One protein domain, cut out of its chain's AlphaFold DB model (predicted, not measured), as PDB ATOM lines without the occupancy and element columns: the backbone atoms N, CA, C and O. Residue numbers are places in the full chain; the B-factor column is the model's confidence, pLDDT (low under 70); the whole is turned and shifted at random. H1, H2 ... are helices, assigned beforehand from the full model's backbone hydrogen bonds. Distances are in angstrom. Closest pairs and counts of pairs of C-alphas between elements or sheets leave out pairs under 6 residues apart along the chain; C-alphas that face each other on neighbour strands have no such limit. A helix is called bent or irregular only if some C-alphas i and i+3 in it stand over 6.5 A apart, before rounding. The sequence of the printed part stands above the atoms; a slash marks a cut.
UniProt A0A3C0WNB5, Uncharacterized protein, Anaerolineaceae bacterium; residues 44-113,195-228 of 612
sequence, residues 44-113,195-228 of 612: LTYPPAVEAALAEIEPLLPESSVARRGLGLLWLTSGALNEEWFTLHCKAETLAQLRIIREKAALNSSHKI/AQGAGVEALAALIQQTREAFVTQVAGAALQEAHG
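Overview. This is residues 44 to 113 and 195 to 228 of the 612 residues of an uncharacterized protein of Anaerolineaceae bacterium (UniProt A0A3C0WNB5). H1 and H4 lie side by side, antiparallel, H2 crosses H1, and H3 sits at one corner of this body. H5 starts beside H4, with Val 200 near Ala 106, runs across it, and leads away from the body, where residues 215 to 228, of which 215 to 222 belong to H5, stick out as an arm. The printed part has 104 residues with five named helices, H1 to H5, and is all helix. It is loose, radius of gyration 16.1 A for the C-alphas, spanning 61 by 35 by 23 A.

Along the chain. H1, residues 48 to 60, begins at C-alpha 48 (-18.186, 6.096, -9.755) and is only just irregular, C-alphas 56 and 59 being 6.8 A apart. H2 is residues 68 to 76, H3 80 to 89, H4 92 to 113, 32.7 A long. H5, residues 200 to 222, 33.1 A, ends at C-alpha 222 (-37.372, -5.896, -26.771).

Arrangement. H2 touches H1 residues 54 to 58, closest C-alphas Glu 58 and Arg 68, 5.3 A. H2 and H3 only just touch, only at the corner. H1 and H4 touch at a shallow tilt of 7 degrees, opposite ways. Every O i to N i+4 pair is within hydrogen-bond range in H2 and H5.

Size, cuts and confidence. Residues 114 to 194 are cut out, C-alphas 113 and 195 being 11.0 A apart.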
ATOM      1  N   LEU A  44     -22.761   3.709 -21.814       85.38
ATOM      2  CA  LEU A  44     -22.976   3.013 -20.549       85.38
ATOM      3  C   LEU A  44     -22.154   3.697 -19.452       85.38
ATOM      4  O   LEU A  44     -20.922   3.757 -19.546       85.38
ATOM      5  N   THR A  45     -22.854   4.197 -18.436       86.56
ATOM      6  CA  THR A  45     -22.272   4.793 -17.229       86.56
ATOM      7  C   THR A  45     -22.046   3.703 -16.186       86.56
ATOM      8  O   THR A  45     -22.970   2.977 -15.822       86.56
ATOM      9  N   TYR A  46     -20.815   3.581 -15.707       87.38
ATOM     10  CA  TYR A  46     -20.405   2.621 -14.689       87.38
ATOM     11  C   TYR A  46     -20.434   3.247 -13.280       87.38
ATOM     12  O   TYR A  46     -20.540   4.469 -13.136       87.38
ATOM     13  N   PRO A  47     -20.330   2.445 -12.201       85.88
ATOM     14  CA  PRO A  47     -20.229   2.973 -10.844       85.88
ATOM     15  C   PRO A  47     -19.060   3.969 -10.686       85.88
ATOM     16  O   PRO A  47     -18.016   3.770 -11.312       85.88
ATOM     17  N   PRO A  48     -19.152   4.988  -9.804       84.62
ATOM     18  CA  PRO A  48     -18.186   6.096  -9.755       84.62
ATOM     19  C   PRO A  48     -16.709   5.702  -9.591       84.62
ATOM     20  O   PRO A  48     -15.832   6.413 -10.071       84.62
ATOM     21  N   ALA A  49     -16.418   4.567  -8.944       84.12
ATOM     22  CA  ALA A  49     -15.054   4.048  -8.813       84.12
ATOM     23  C   ALA A  49     -14.444   3.600 -10.158       84.12
ATOM     24  O   ALA A  49     -13.234   3.708 -10.343       84.12
ATOM     25  N   VAL A  50     -15.274   3.121 -11.094       86.81
ATOM     26  CA  VAL A  50     -14.866   2.757 -12.459       86.81
ATOM     27  C   VAL A  50     -14.682   4.019 -13.301       86.81
ATOM     28  O   VAL A  50     -13.647   4.166 -13.936       86.81
ATOM     29  N   GLU A  51     -15.636   4.955 -13.270       90.56
ATOM     30  CA  GLU A  51     -15.553   6.195 -14.064       90.56
ATOM     31  C   GLU A  51     -14.358   7.073 -13.671       90.56
ATOM     32  O   GLU A  51     -13.644   7.566 -14.542       90.56
ATOM     33  N   ALA A  52     -14.073   7.207 -12.370       88.81
ATOM     34  CA  ALA A  52     -12.882   7.915 -11.901       88.81
ATOM     35  C   ALA A  52     -11.584   7.253 -12.401       88.81
ATOM     36  O   ALA A  52     -10.661   7.940 -12.836       88.81
ATOM     37  N   ALA A  53     -11.529   5.916 -12.405       89.00
ATOM     38  CA  ALA A  53     -10.386   5.179 -12.933       89.00
ATOM     39  C   ALA A  53     -10.240   5.346 -14.454       89.00
ATOM     40  O   ALA A  53      -9.124   5.508 -14.940       89.00
ATOM     41  N   LEU A  54     -11.345   5.353 -15.209       90.94
ATOM     42  CA  LEU A  54     -11.330   5.604 -16.653       90.94
ATOM     43  C   LEU A  54     -10.830   7.016 -16.976       90.94
ATOM     44  O   LEU A  54      -9.974   7.155 -17.843       90.94
ATOM     45  N   ALA A  55     -11.267   8.037 -16.234       92.31
ATOM     46  CA  ALA A  55     -10.780   9.408 -16.399       92.31
ATOM     47  C   ALA A  55      -9.261   9.546 -16.149       92.31
ATOM     48  O   ALA A  55      -8.597  10.320 -16.836       92.31
ATOM     49  N   GLU A  56      -8.695   8.774 -15.212       91.38
ATOM     50  CA  GLU A  56      -7.243   8.709 -14.976       91.38
ATOM     51  C   GLU A  56      -6.496   7.872 -16.043       91.38
ATOM     52  O   GLU A  56      -5.333   8.150 -16.337       91.38
ATOM     53  N   ILE A  57      -7.140   6.864 -16.647       90.88
ATOM     54  CA  ILE A  57      -6.530   5.928 -17.613       90.88
ATOM     55  C   ILE A  57      -6.566   6.442 -19.059       90.88
ATOM     56  O   ILE A  57      -5.568   6.336 -19.770       90.88
ATOM     57  N   GLU A  58      -7.690   6.991 -19.521       92.19
ATOM     58  CA  GLU A  58      -7.886   7.429 -20.911       92.19
ATOM     59  C   GLU A  58      -6.806   8.386 -21.473       92.19
ATOM     60  O   GLU A  58      -6.440   8.203 -22.639       92.19
ATOM     61  N   PRO A  59      -6.241   9.360 -20.721       92.62
ATOM     62  CA  PRO A  59      -5.156  10.205 -21.232       92.62
ATOM     63  C   PRO A  59      -3.788   9.501 -21.297       92.62
ATOM     64  O   PRO A  59      -2.901   9.987 -21.994       92.62
ATOM     65  N   LEU A  60      -3.605   8.376 -20.596       88.94
ATOM     66  CA  LEU A  60      -2.352   7.606 -20.577       88.94
ATOM     67  C   LEU A  60      -2.255   6.586 -21.724       88.94
ATOM     68  O   LEU A  60      -1.180   6.038 -21.971       88.94
ATOM     69  N   LEU A  61      -3.369   6.298 -22.400       88.44
ATOM     70  CA  LEU A  61      -3.449   5.256 -23.420       88.44
ATOM     71  C   LEU A  61      -3.046   5.759 -24.818       88.44
ATOM     72  O   LEU A  61      -3.432   6.865 -25.207       88.44
ATOM     73  N   PRO A  62      -2.323   4.939 -25.607       84.56
ATOM     74  CA  PRO A  62      -1.976   5.272 -26.984       84.56
ATOM     75  C   PRO A  62      -3.215   5.306 -27.887       84.56
ATOM     76  O   PRO A  62      -4.258   4.718 -27.587       84.56
ATOM     77  N   GLU A  63      -3.088   5.961 -29.038       83.56
ATOM     78  CA  GLU A  63      -4.103   5.877 -30.087       83.56
ATOM     79  C   GLU A  63      -4.084   4.499 -30.748       83.56
ATOM     80  O   GLU A  63      -3.030   3.910 -30.988       83.56
ATOM     81  N   SER A  64      -5.273   3.960 -31.012       83.00
ATOM     82  CA  SER A  64      -5.453   2.633 -31.594       83.00
ATOM     83  C   SER A  64      -6.782   2.561 -32.349       83.00
ATOM     84  O   SER A  64      -7.593   3.485 -32.287       83.00
ATOM     85  N   SER A  65      -7.043   1.437 -33.018       80.44
ATOM     86  CA  SER A  65      -8.349   1.136 -33.621       80.44
ATOM     87  C   SER A  65      -9.485   0.954 -32.601       80.44
ATOM     88  O   SER A  65     -10.654   0.966 -32.982       80.44
ATOM     89  N   VAL A  66      -9.165   0.794 -31.313       81.31
ATOM     90  CA  VAL A  66     -10.122   0.704 -30.204       81.31
ATOM     91  C   VAL A  66     -10.147   2.031 -29.443       81.31
ATOM     92  O   VAL A  66      -9.104   2.590 -29.098       81.31
ATOM     93  N   ALA A  67     -11.349   2.530 -29.140       85.31
ATOM     94  CA  ALA A  67     -11.530   3.749 -28.353       85.31
ATOM     95  C   ALA A  67     -10.853   3.643 -26.972       85.31
ATOM     96  O   ALA A  67     -10.956   2.610 -26.305       85.31
ATOM     97  N   ARG A  68     -10.221   4.733 -26.507       88.38
ATOM     98  CA  ARG A  68      -9.439   4.759 -25.252       88.38
ATOM     99  C   ARG A  68     -10.259   4.293 -24.036       88.38
ATOM    100  O   ARG A  68      -9.772   3.471 -23.267       88.38
ATOM    101  N   ARG A  69     -11.539   4.680 -23.940       87.56
ATOM    102  CA  ARG A  69     -12.501   4.180 -22.930       87.56
ATOM    103  C   ARG A  69     -12.676   2.656 -22.944       87.56
ATOM    104  O   ARG A  69     -12.763   2.024 -21.895       87.56
ATOM    105  N   GLY A  70     -12.705   2.046 -24.132       86.81
ATOM    106  CA  GLY A  70     -12.813   0.593 -24.305       86.81
ATOM    107  C   GLY A  70     -11.552  -0.147 -23.853       86.81
ATOM    108  O   GLY A  70     -11.652  -1.152 -23.151       86.81
ATOM    109  N   LEU A  71     -10.373   0.390 -24.182       86.94
ATOM    110  CA  LEU A  71      -9.089  -0.107 -23.675       86.94
ATOM    111  C   LEU A  71      -8.969   0.058 -22.150       86.94
ATOM    112  O   LEU A  71      -8.525  -0.865 -21.473       86.94
ATOM    113  N   GLY A  72      -9.421   1.186 -21.594       88.75
ATOM    114  CA  GLY A  72      -9.450   1.409 -20.148       88.75
ATOM    115  C   GLY A  72     -10.327   0.389 -19.422       88.75
ATOM    116  O   GLY A  72      -9.883  -0.235 -18.461       88.75
ATOM    117  N   LEU A  73     -11.532   0.121 -19.934       88.06
ATOM    118  CA  LEU A  73     -12.401  -0.936 -19.405       88.06
ATOM    119  C   LEU A  73     -11.748  -2.324 -19.490       88.06
ATOM    120  O   LEU A  73     -11.851  -3.095 -18.537       88.06
ATOM    121  N   LEU A  74     -11.055  -2.632 -20.592       86.00
ATOM    122  CA  LEU A  74     -10.345  -3.903 -20.774       86.00
ATOM    123  C   LEU A  74      -9.196  -4.080 -19.766       86.00
ATOM    124  O   LEU A  74      -8.983  -5.186 -19.272       86.00
ATOM    125  N   TRP A  75      -8.484  -2.999 -19.433       85.56
ATOM    126  CA  TRP A  75      -7.424  -2.991 -18.419       85.56
ATOM    127  C   TRP A  75      -7.949  -3.203 -16.990       85.56
ATOM    128  O   TRP A  75      -7.316  -3.894 -16.184       85.56
ATOM    129  N   LEU A  76      -9.108  -2.613 -16.675       84.81
ATOM    130  CA  LEU A  76      -9.764  -2.748 -15.370       84.81
ATOM    131  C   LEU A  76     -10.378  -4.146 -15.162       84.81
ATOM    132  O   LEU A  76     -10.488  -4.592 -14.022       84.81
ATOM    133  N   THR A  77     -10.720  -4.870 -16.235       77.75
ATOM    134  CA  THR A  77     -11.093  -6.293 -16.168       77.75
ATOM    135  C   THR A  77      -9.859  -7.202 -16.210       77.75
ATOM    136  O   THR A  77      -9.163  -7.280 -17.223       77.75
ATOM    137  N   SER A  78      -9.587  -7.925 -15.123       66.06
ATOM    138  CA  SER A  78      -8.410  -8.798 -14.985       66.06
ATOM    139  C   SER A  78      -8.345  -9.935 -16.016       66.06
ATOM    140  O   SER A  78      -9.298 -10.698 -16.164       66.06
ATOM    141  N   GLY A  79      -7.175 -10.136 -16.632       57.12
ATOM    142  CA  GLY A  79      -6.888 -11.311 -17.458       57.12
ATOM    143  C   GLY A  79      -5.458 -11.322 -18.004       57.12
ATOM    144  O   GLY A  79      -4.980 -10.308 -18.505       57.12
ATOM    145  N   ALA A  80      -4.777 -12.474 -17.958       44.97
ATOM    146  CA  ALA A  80      -3.390 -12.608 -18.432       44.97
ATOM    147  C   ALA A  80      -3.217 -12.297 -19.935       44.97
ATOM    148  O   ALA A  80      -2.186 -11.773 -20.337       44.97
ATOM    149  N   LEU A  81      -4.250 -12.569 -20.743       45.56
ATOM    150  CA  LEU A  81      -4.310 -12.221 -22.170       45.56
ATOM    151  C   LEU A  81      -4.464 -10.712 -22.420       45.56
ATOM    152  O   LEU A  81      -4.109 -10.237 -23.494       45.56
ATOM    153  N   ASN A  82      -4.989  -9.955 -21.450       62.75
ATOM    154  CA  ASN A  82      -5.185  -8.515 -21.609       62.75
ATOM    155  C   ASN A  82      -3.850  -7.784 -21.414       62.75
ATOM    156  O   ASN A  82      -3.501  -6.940 -22.235       62.75
ATOM    157  N   GLU A  83      -3.082  -8.122 -20.366       67.31
ATOM    158  CA  GLU A  83      -1.822  -7.423 -20.053       67.31
ATOM    159  C   GLU A  83      -0.767  -7.549 -21.162       67.31
ATOM    160  O   GLU A  83      -0.030  -6.591 -21.384       67.31
ATOM    161  N   GLU A  84      -0.729  -8.662 -21.905       75.19
ATOM    162  CA  GLU A  84       0.232  -8.888 -22.997       75.19
ATOM    163  C   GLU A  84       0.170  -7.779 -24.066       75.19
ATOM    164  O   GLU A  84       1.201  -7.204 -24.429       75.19
ATOM    165  N   TRP A  85      -1.035  -7.375 -24.491       79.19
ATOM    166  CA  TRP A  85      -1.200  -6.274 -25.447       79.19
ATOM    167  C   TRP A  85      -0.655  -4.953 -24.894       79.19
ATOM    168  O   TRP A  85       0.088  -4.258 -25.591       79.19
ATOM    169  N   PHE A  86      -0.951  -4.623 -23.633       82.12
ATOM    170  CA  PHE A  86      -0.433  -3.402 -23.013       82.12
ATOM    171  C   PHE A  86       1.094  -3.457 -22.843       82.12
ATOM    172  O   PHE A  86       1.747  -2.444 -23.076       82.12
ATOM    173  N   THR A  87       1.691  -4.617 -22.532       82.62
ATOM    174  CA  THR A  87       3.162  -4.755 -22.454       82.62
ATOM    175  C   THR A  87       3.880  -4.549 -23.788       82.62
ATOM    176  O   THR A  87       5.040  -4.147 -23.788       82.62
ATOM    177  N   LEU A  88       3.198  -4.781 -24.914       83.38
ATOM    178  CA  LEU A  88       3.738  -4.566 -26.259       83.38
ATOM    179  C   LEU A  88       3.563  -3.123 -26.766       83.38
ATOM    180  O   LEU A  88       4.364  -2.672 -27.581       83.38
ATOM    181  N   HIS A  89       2.534  -2.401 -26.301       84.75
ATOM    182  CA  HIS A  89       2.133  -1.098 -26.865       84.75
ATOM    183  C   HIS A  89       2.292   0.098 -25.907       84.75
ATOM    184  O   HIS A  89       2.213   1.243 -26.352       84.75
ATOM    185  N   CYS A  90       2.516  -0.126 -24.608       84.81
ATOM    186  CA  CYS A  90       2.709   0.929 -23.606       84.81
ATOM    187  C   CYS A  90       4.135   0.905 -23.033       84.81
ATOM    188  O   CYS A  90       4.747  -0.151 -22.881       84.81
ATOM    189  N   LYS A  91       4.665   2.076 -22.653       88.69
ATOM    190  CA  LYS A  91       5.957   2.169 -21.953       88.69
ATOM    191  C   LYS A  91       5.854   1.575 -20.543       88.69
ATOM    192  O   LYS A  91       4.798   1.635 -19.916       88.69
ATOM    193  N   ALA A  92       6.973   1.084 -20.007       83.62
ATOM    194  CA  ALA A  92       7.047   0.519 -18.654       83.62
ATOM    195  C   ALA A  92       6.552   1.490 -17.557       83.62
ATOM    196  O   ALA A  92       5.861   1.074 -16.630       83.62
ATOM    197  N   GLU A  93       6.844   2.786 -17.698       85.62
ATOM    198  CA  GLU A  93       6.371   3.855 -16.805       85.62
ATOM    199  C   GLU A  93       4.839   3.987 -16.833       85.62
ATOM    200  O   GLU A  93       4.187   3.985 -15.790       85.62
ATOM    201  N   THR A  94       4.253   4.019 -18.034       86.50
ATOM    202  CA  THR A  94       2.800   4.049 -18.246       86.50
ATOM    203  C   THR A  94       2.134   2.809 -17.649       86.50
ATOM    204  O   THR A  94       1.129   2.921 -16.956       86.50
ATOM    205  N   LEU A  95       2.718   1.623 -17.838       85.38
ATOM    206  CA  LEU A  95       2.215   0.371 -17.258       85.38
ATOM    207  C   LEU A  95       2.234   0.384 -15.723       85.38
ATOM    208  O   LEU A  95       1.300  -0.120 -15.099       85.38
ATOM    209  N   ALA A  96       3.259   0.977 -15.106       83.06
ATOM    210  CA  ALA A  96       3.310   1.154 -13.657       83.06
ATOM    211  C   ALA A  96       2.187   2.085 -13.162       83.06
ATOM    212  O   ALA A  96       1.482   1.741 -12.213       83.06
ATOM    213  N   GLN A  97       1.951   3.211 -13.843       85.88
ATOM    214  CA  GLN A  97       0.845   4.128 -13.533       85.88
ATOM    215  C   GLN A  97      -0.527   3.450 -13.686       85.88
ATOM    216  O   GLN A  97      -1.352   3.513 -12.775       85.88
ATOM    217  N   LEU A  98      -0.751   2.727 -14.788       86.75
ATOM    218  CA  LEU A  98      -1.988   1.983 -15.039       86.75
ATOM    219  C   LEU A  98      -2.255   0.913 -13.961       86.75
ATOM    220  O   LEU A  98      -3.410   0.709 -13.570       86.75
ATOM    221  N   ARG A  99      -1.213   0.247 -13.437       85.81
ATOM    222  CA  ARG A  99      -1.337  -0.701 -12.310       85.81
ATOM    223  C   ARG A  99      -1.772   0.000 -11.023       85.81
ATOM    224  O   ARG A  99      -2.742  -0.443 -10.413       85.81
ATOM    225  N   ILE A 100      -1.142   1.125 -10.677       84.75
ATOM    226  CA  ILE A 100      -1.497   1.933  -9.497       84.75
ATOM    227  C   ILE A 100      -2.959   2.400  -9.567       84.75
ATOM    228  O   ILE A 100      -3.692   2.270  -8.586       84.75
ATOM    229  N   ILE A 101      -3.424   2.888 -10.724       86.44
ATOM    230  CA  ILE A 101      -4.819   3.332 -10.896       86.44
ATOM    231  C   ILE A 101      -5.796   2.156 -10.725       86.44
ATOM    232  O   ILE A 101      -6.820   2.296 -10.057       86.44
ATOM    233  N   ARG A 102      -5.470   0.972 -11.266       85.69
ATOM    234  CA  ARG A 102      -6.291  -0.244 -11.123       85.69
ATOM    235  C   ARG A 102      -6.389  -0.715  -9.668       85.69
ATOM    236  O   ARG A 102      -7.474  -1.077  -9.221       85.69
ATOM    237  N   GLU A 103      -5.289  -0.679  -8.920       81.81
ATOM    238  CA  GLU A 103      -5.260  -1.027  -7.491       81.81
ATOM    239  C   GLU A 103      -6.033  -0.007  -6.641       81.81
ATOM    240  O   GLU A 103      -6.877  -0.390  -5.830       81.81
ATOM    241  N   LYS A 104      -5.845   1.294  -6.894       83.50
ATOM    242  CA  LYS A 104      -6.620   2.390  -6.286       83.50
ATOM    243  C   LYS A 104      -8.128   2.227  -6.532       83.50
ATOM    244  O   LYS A 104      -8.921   2.357  -5.600       83.50
ATOM    245  N   ALA A 105      -8.530   1.892  -7.759       83.00
ATOM    246  CA  ALA A 105      -9.926   1.638  -8.117       83.00
ATOM    247  C   ALA A 105     -10.508   0.422  -7.373       83.00
ATOM    248  O   ALA A 105     -11.620   0.498  -6.851       83.00
ATOM    249  N   ALA A 106      -9.737  -0.665  -7.268       77.94
ATOM    250  CA  ALA A 106     -10.109  -1.882  -6.547       77.94
ATOM    251  C   ALA A 106     -10.218  -1.689  -5.018       77.94
ATOM    252  O   ALA A 106     -11.073  -2.289  -4.364       77.94
ATOM    253  N   LEU A 107      -9.384  -0.828  -4.432       74.38
ATOM    254  CA  LEU A 107      -9.493  -0.439  -3.024       74.38
ATOM    255  C   LEU A 107     -10.727   0.441  -2.787       74.38
ATOM    256  O   LEU A 107     -11.482   0.201  -1.844       74.38
ATOM    257  N   ASN A 108     -10.990   1.406  -3.672       73.44
ATOM    258  CA  ASN A 108     -12.147   2.301  -3.573       73.44
ATOM    259  C   ASN A 108     -13.488   1.574  -3.767       73.44
ATOM    260  O   ASN A 108     -14.459   1.900  -3.079       73.44
ATOM    261  N   SER A 109     -13.553   0.570  -4.649       66.19
ATOM    262  CA  SER A 109     -14.731  -0.301  -4.765       66.19
ATOM    263  C   SER A 109     -14.925  -1.181  -3.525       66.19
ATOM    264  O   SER A 109     -16.064  -1.421  -3.139       66.19
ATOM    265  N   SER A 110     -13.842  -1.590  -2.855       56.47
ATOM    266  CA  SER A 110     -13.894  -2.396  -1.625       56.47
ATOM    267  C   SER A 110     -14.292  -1.583  -0.382       56.47
ATOM    268  O   SER A 110     -15.026  -2.073   0.476       56.47
ATOM    269  N   HIS A 111     -13.839  -0.331  -0.260       46.09
ATOM    270  CA  HIS A 111     -14.020   0.459   0.965       46.09
ATOM    271  C   HIS A 111     -15.472   0.901   1.202       46.09
ATOM    272  O   HIS A 111     -15.911   0.994   2.350       46.09
ATOM    273  N   LYS A 112     -16.237   1.124   0.123       44.22
ATOM    274  CA  LYS A 112     -17.649   1.544   0.188       44.22
ATOM    275  C   LYS A 112     -18.607   0.422   0.624       44.22
ATOM    276  O   LYS A 112     -19.746   0.705   0.970       44.22
ATOM    277  N   ILE A 113     -18.132  -0.829   0.667       41.06
ATOM    278  CA  ILE A 113     -18.895  -2.018   1.092       41.06
ATOM    279  C   ILE A 113     -19.062  -2.065   2.627       41.06
ATOM    280  O   ILE A 113     -19.943  -2.748   3.136       41.06
ATOM    281  N   ALA A 195     -18.937 -12.128  -3.846       44.75
ATOM    282  CA  ALA A 195     -17.672 -11.537  -4.277       44.75
ATOM    283  C   ALA A 195     -16.677 -11.330  -3.111       44.75
ATOM    284  O   ALA A 195     -16.161 -10.236  -2.905       44.75
ATOM    285  N   GLN A 196     -16.361 -12.388  -2.353       41.19
ATOM    286  CA  GLN A 196     -15.396 -12.345  -1.233       41.19
ATOM    287  C   GLN A 196     -13.912 -12.249  -1.671       41.19
ATOM    288  O   GLN A 196     -13.013 -12.611  -0.914       41.19
ATOM    289  N   GLY A 197     -13.645 -11.744  -2.879       42.88
ATOM    290  CA  GLY A 197     -12.313 -11.402  -3.373       42.88
ATOM    291  C   GLY A 197     -12.072  -9.898  -3.257       42.88
ATOM    292  O   GLY A 197     -12.550  -9.122  -4.084       42.88
ATOM    293  N   ALA A 198     -11.323  -9.468  -2.240       53.59
ATOM    294  CA  ALA A 198     -10.885  -8.077  -2.136       53.59
ATOM    295  C   ALA A 198      -9.835  -7.784  -3.222       53.59
ATOM    296  O   ALA A 198      -8.750  -8.361  -3.198       53.59
ATOM    297  N   GLY A 199     -10.142  -6.890  -4.170       64.50
ATOM    298  CA  GLY A 199      -9.207  -6.505  -5.230       64.50
ATOM    299  C   GLY A 199      -9.836  -6.381  -6.621       64.50
ATOM    300  O   GLY A 199     -11.007  -6.039  -6.775       64.50
ATOM    301  N   VAL A 200      -9.018  -6.623  -7.650       65.69
ATOM    302  CA  VAL A 200      -9.350  -6.372  -9.069       65.69
ATOM    303  C   VAL A 200     -10.542  -7.212  -9.556       65.69
ATOM    304  O   VAL A 200     -11.307  -6.760 -10.406       65.69
ATOM    305  N   GLU A 201     -10.765  -8.392  -8.975       69.69
ATOM    306  CA  GLU A 201     -11.910  -9.257  -9.296       69.69
ATOM    307  C   GLU A 201     -13.259  -8.588  -8.983       69.69
ATOM    308  O   GLU A 201     -14.189  -8.675  -9.785       69.69
ATOM    309  N   ALA A 202     -13.354  -7.839  -7.877       70.12
ATOM    310  CA  ALA A 202     -14.557  -7.079  -7.534       70.12
ATOM    311  C   ALA A 202     -14.839  -5.959  -8.554       70.12
ATOM    312  O   ALA A 202     -15.993  -5.672  -8.870       70.12
ATOM    313  N   LEU A 203     -13.791  -5.351  -9.119       75.69
ATOM    314  CA  LEU A 203     -13.923  -4.331 -10.160       75.69
ATOM    315  C   LEU A 203     -14.413  -4.934 -11.486       75.69
ATOM    316  O   LEU A 203     -15.314  -4.383 -12.121       75.69
ATOM    317  N   ALA A 204     -13.878  -6.097 -11.866       79.50
ATOM    318  CA  ALA A 204     -14.347  -6.849 -13.025       79.50
ATOM    319  C   ALA A 204     -15.818  -7.281 -12.865       79.50
ATOM    320  O   ALA A 204     -16.604  -7.131 -13.803       79.50
ATOM    321  N   ALA A 205     -16.211  -7.733 -11.669       74.88
ATOM    322  CA  ALA A 205     -17.595  -8.081 -11.349       74.88
ATOM    323  C   ALA A 205     -18.550  -6.878 -11.470       74.88
ATOM    324  O   ALA A 205     -19.611  -7.014 -12.068       74.88
ATOM    325  N   LEU A 206     -18.167  -5.689 -10.986       78.06
ATOM    326  CA  LEU A 206     -18.970  -4.463 -11.123       78.06
ATOM    327  C   LEU A 206     -19.169  -4.045 -12.591       78.06
ATOM    328  O   LEU A 206     -20.278  -3.685 -12.995       78.06
ATOM    329  N   ILE A 207     -18.111  -4.118 -13.407       82.06
ATOM    330  CA  ILE A 207     -18.178  -3.834 -14.851       82.06
ATOM    331  C   ILE A 207     -19.117  -4.831 -15.544       82.06
ATOM    332  O   ILE A 207     -19.968  -4.428 -16.339       82.06
ATOM    333  N   GLN A 208     -18.995  -6.119 -15.216       80.56
ATOM    334  CA  GLN A 208     -19.827  -7.179 -15.778       80.56
ATOM    335  C   GLN A 208     -21.301  -7.029 -15.371       80.56
ATOM    336  O   GLN A 208     -22.164  -7.029 -16.243       80.56
ATOM    337  N   GLN A 209     -21.594  -6.792 -14.090       79.69
ATOM    338  CA  GLN A 209     -22.958  -6.573 -13.589       79.69
ATOM    339  C   GLN A 209     -23.637  -5.368 -14.245       79.69
ATOM    340  O   GLN A 209     -24.813  -5.438 -14.585       79.69
ATOM    341  N   THR A 210     -22.902  -4.273 -14.473       82.62
ATOM    342  CA  THR A 210     -23.445  -3.079 -15.150       82.62
ATOM    343  C   THR A 210     -23.854  -3.402 -16.594       82.62
ATOM    344  O   THR A 210     -24.912  -2.978 -17.059       82.62
ATOM    345  N   ARG A 211     -23.049  -4.211 -17.299       85.44
ATOM    346  CA  ARG A 211     -23.364  -4.694 -18.654       85.44
ATOM    347  C   ARG A 211     -24.542  -5.665 -18.655       85.44
ATOM    348  O   ARG A 211     -25.438  -5.519 -19.479       85.44
ATOM    349  N   GLU A 212     -24.567  -6.622 -17.732       83.75
ATOM    350  CA  GLU A 212     -25.663  -7.587 -17.584       83.75
ATOM    351  C   GLU A 212     -26.988  -6.899 -17.239       83.75
ATOM    352  O   GLU A 212     -28.019  -7.261 -17.802       83.75
ATOM    353  N   ALA A 213     -26.973  -5.867 -16.390       83.06
ATOM    354  CA  ALA A 213     -28.151  -5.067 -16.064       83.06
ATOM    355  C   ALA A 213     -28.705  -4.343 -17.302       83.06
ATOM    356  O   ALA A 213     -29.890  -4.471 -17.601       83.06
ATOM    357  N   PHE A 214     -27.840  -3.664 -18.068       84.75
ATOM    358  CA  PHE A 214     -28.222  -3.007 -19.323       84.75
ATOM    359  C   PHE A 214     -28.773  -4.002 -20.355       84.75
ATOM    360  O   PHE A 214     -29.850  -3.790 -20.908       84.75
ATOM    361  N   VAL A 215     -28.085  -5.128 -20.575       85.00
ATOM    362  CA  VAL A 215     -28.550  -6.186 -21.487       85.00
ATOM    363  C   VAL A 215     -29.893  -6.755 -21.027       85.00
ATOM    364  O   VAL A 215     -30.773  -6.957 -21.858       85.00
ATOM    365  N   THR A 216     -30.092  -6.960 -19.723       84.12
ATOM    366  CA  THR A 216     -31.364  -7.450 -19.165       84.12
ATOM    367  C   THR A 216     -32.495  -6.439 -19.358       84.12
ATOM    368  O   THR A 216     -33.606  -6.842 -19.693       84.12
ATOM    369  N   GLN A 217     -32.226  -5.139 -19.208       84.44
ATOM    370  CA  GLN A 217     -33.199  -4.071 -19.454       84.44
ATOM    371  C   GLN A 217     -33.601  -4.004 -20.935       84.44
ATOM    372  O   GLN A 217     -34.789  -4.041 -21.249       84.44
ATOM    373  N   VAL A 218     -32.625  -3.957 -21.850       85.81
ATOM    374  CA  VAL A 218     -32.881  -3.904 -23.301       85.81
ATOM    375  C   VAL A 218     -33.573  -5.180 -23.781       85.81
ATOM    376  O   VAL A 218     -34.520  -5.104 -24.559       85.81
ATOM    377  N   ALA A 219     -33.166  -6.351 -23.282       83.88
ATOM    378  CA  ALA A 219     -33.839  -7.610 -23.578       83.88
ATOM    379  C   ALA A 219     -35.274  -7.623 -23.032       83.88
ATOM    380  O   ALA A 219     -36.186  -7.973 -23.769       83.88
ATOM    381  N   GLY A 220     -35.500  -7.202 -21.784       81.25
ATOM    382  CA  GLY A 220     -36.839  -7.133 -21.190       81.25
ATOM    383  C   GLY A 220     -37.797  -6.214 -21.956       81.25
ATOM    384  O   GLY A 220     -38.968  -6.546 -22.090       81.25
ATOM    385  N   ALA A 221     -37.294  -5.108 -22.514       82.38
ATOM    386  CA  ALA A 221     -38.078  -4.207 -23.358       82.38
ATOM    387  C   ALA A 221     -38.298  -4.745 -24.788       82.38
ATOM    388  O   ALA A 221     -39.376  -4.577 -25.345       82.38
ATOM    389  N   ALA A 222     -37.298  -5.399 -25.391       82.12
ATOM    390  CA  ALA A 222     -37.372  -5.896 -26.771       82.12
ATOM    391  C   ALA A 222     -38.059  -7.269 -26.917       82.12
ATOM    392  O   ALA A 222     -38.318  -7.723 -28.038       82.12
ATOM    393  N   LEU A 223     -38.304  -7.970 -25.810       76.31
ATOM    394  CA  LEU A 223     -38.905  -9.299 -25.790       76.31
ATOM    395  C   LEU A 223     -40.384  -9.224 -25.426       76.31
ATOM    396  O   LEU A 223     -40.755  -9.231 -24.255       76.31
ATOM    397  N   GLN A 224     -41.242  -9.308 -26.440       65.19
ATOM    398  CA  GLN A 224     -42.636  -9.651 -26.200       65.19
ATOM    399  C   GLN A 224     -42.726 -11.105 -25.708       65.19
ATOM    400  O   GLN A 224     -42.569 -12.081 -26.467       65.19
ATOM    401  N   GLU A 225     -43.001 -11.262 -24.413       52.91
ATOM    402  CA  GLU A 225     -43.382 -12.542 -23.838       52.91
ATOM    403  C   GLU A 225     -44.724 -12.983 -24.424       52.91
ATOM    404  O   GLU A 225     -45.780 -12.431 -24.119       52.91
ATOM    405  N   ALA A 226     -44.680 -14.029 -25.250       49.50
ATOM    406  CA  ALA A 226     -45.865 -14.705 -25.766       49.50
ATOM    407  C   ALA A 226     -46.556 -15.505 -24.642       49.50
ATOM    408  O   ALA A 226     -46.504 -16.739 -24.609       49.50
ATOM    409  N   HIS A 227     -47.174 -14.787 -23.705       44.19
ATOM    410  CA  HIS A 227     -48.009 -15.324 -22.640       44.19
ATOM    411  C   HIS A 227     -49.171 -16.126 -23.250       44.19
ATOM    412  O   HIS A 227     -50.053 -15.564 -23.892       44.19
ATOM    413  N   GLY A 228     -49.167 -17.452 -23.059       44.94
ATOM    414  CA  GLY A 228     -50.270 -18.333 -23.479       44.94
ATOM    415  C   GLY A 228     -49.870 -19.679 -24.095       44.94
ATOM    416  O   GLY A 228     -50.711 -20.566 -24.223       44.94
TER     417      GLY A 228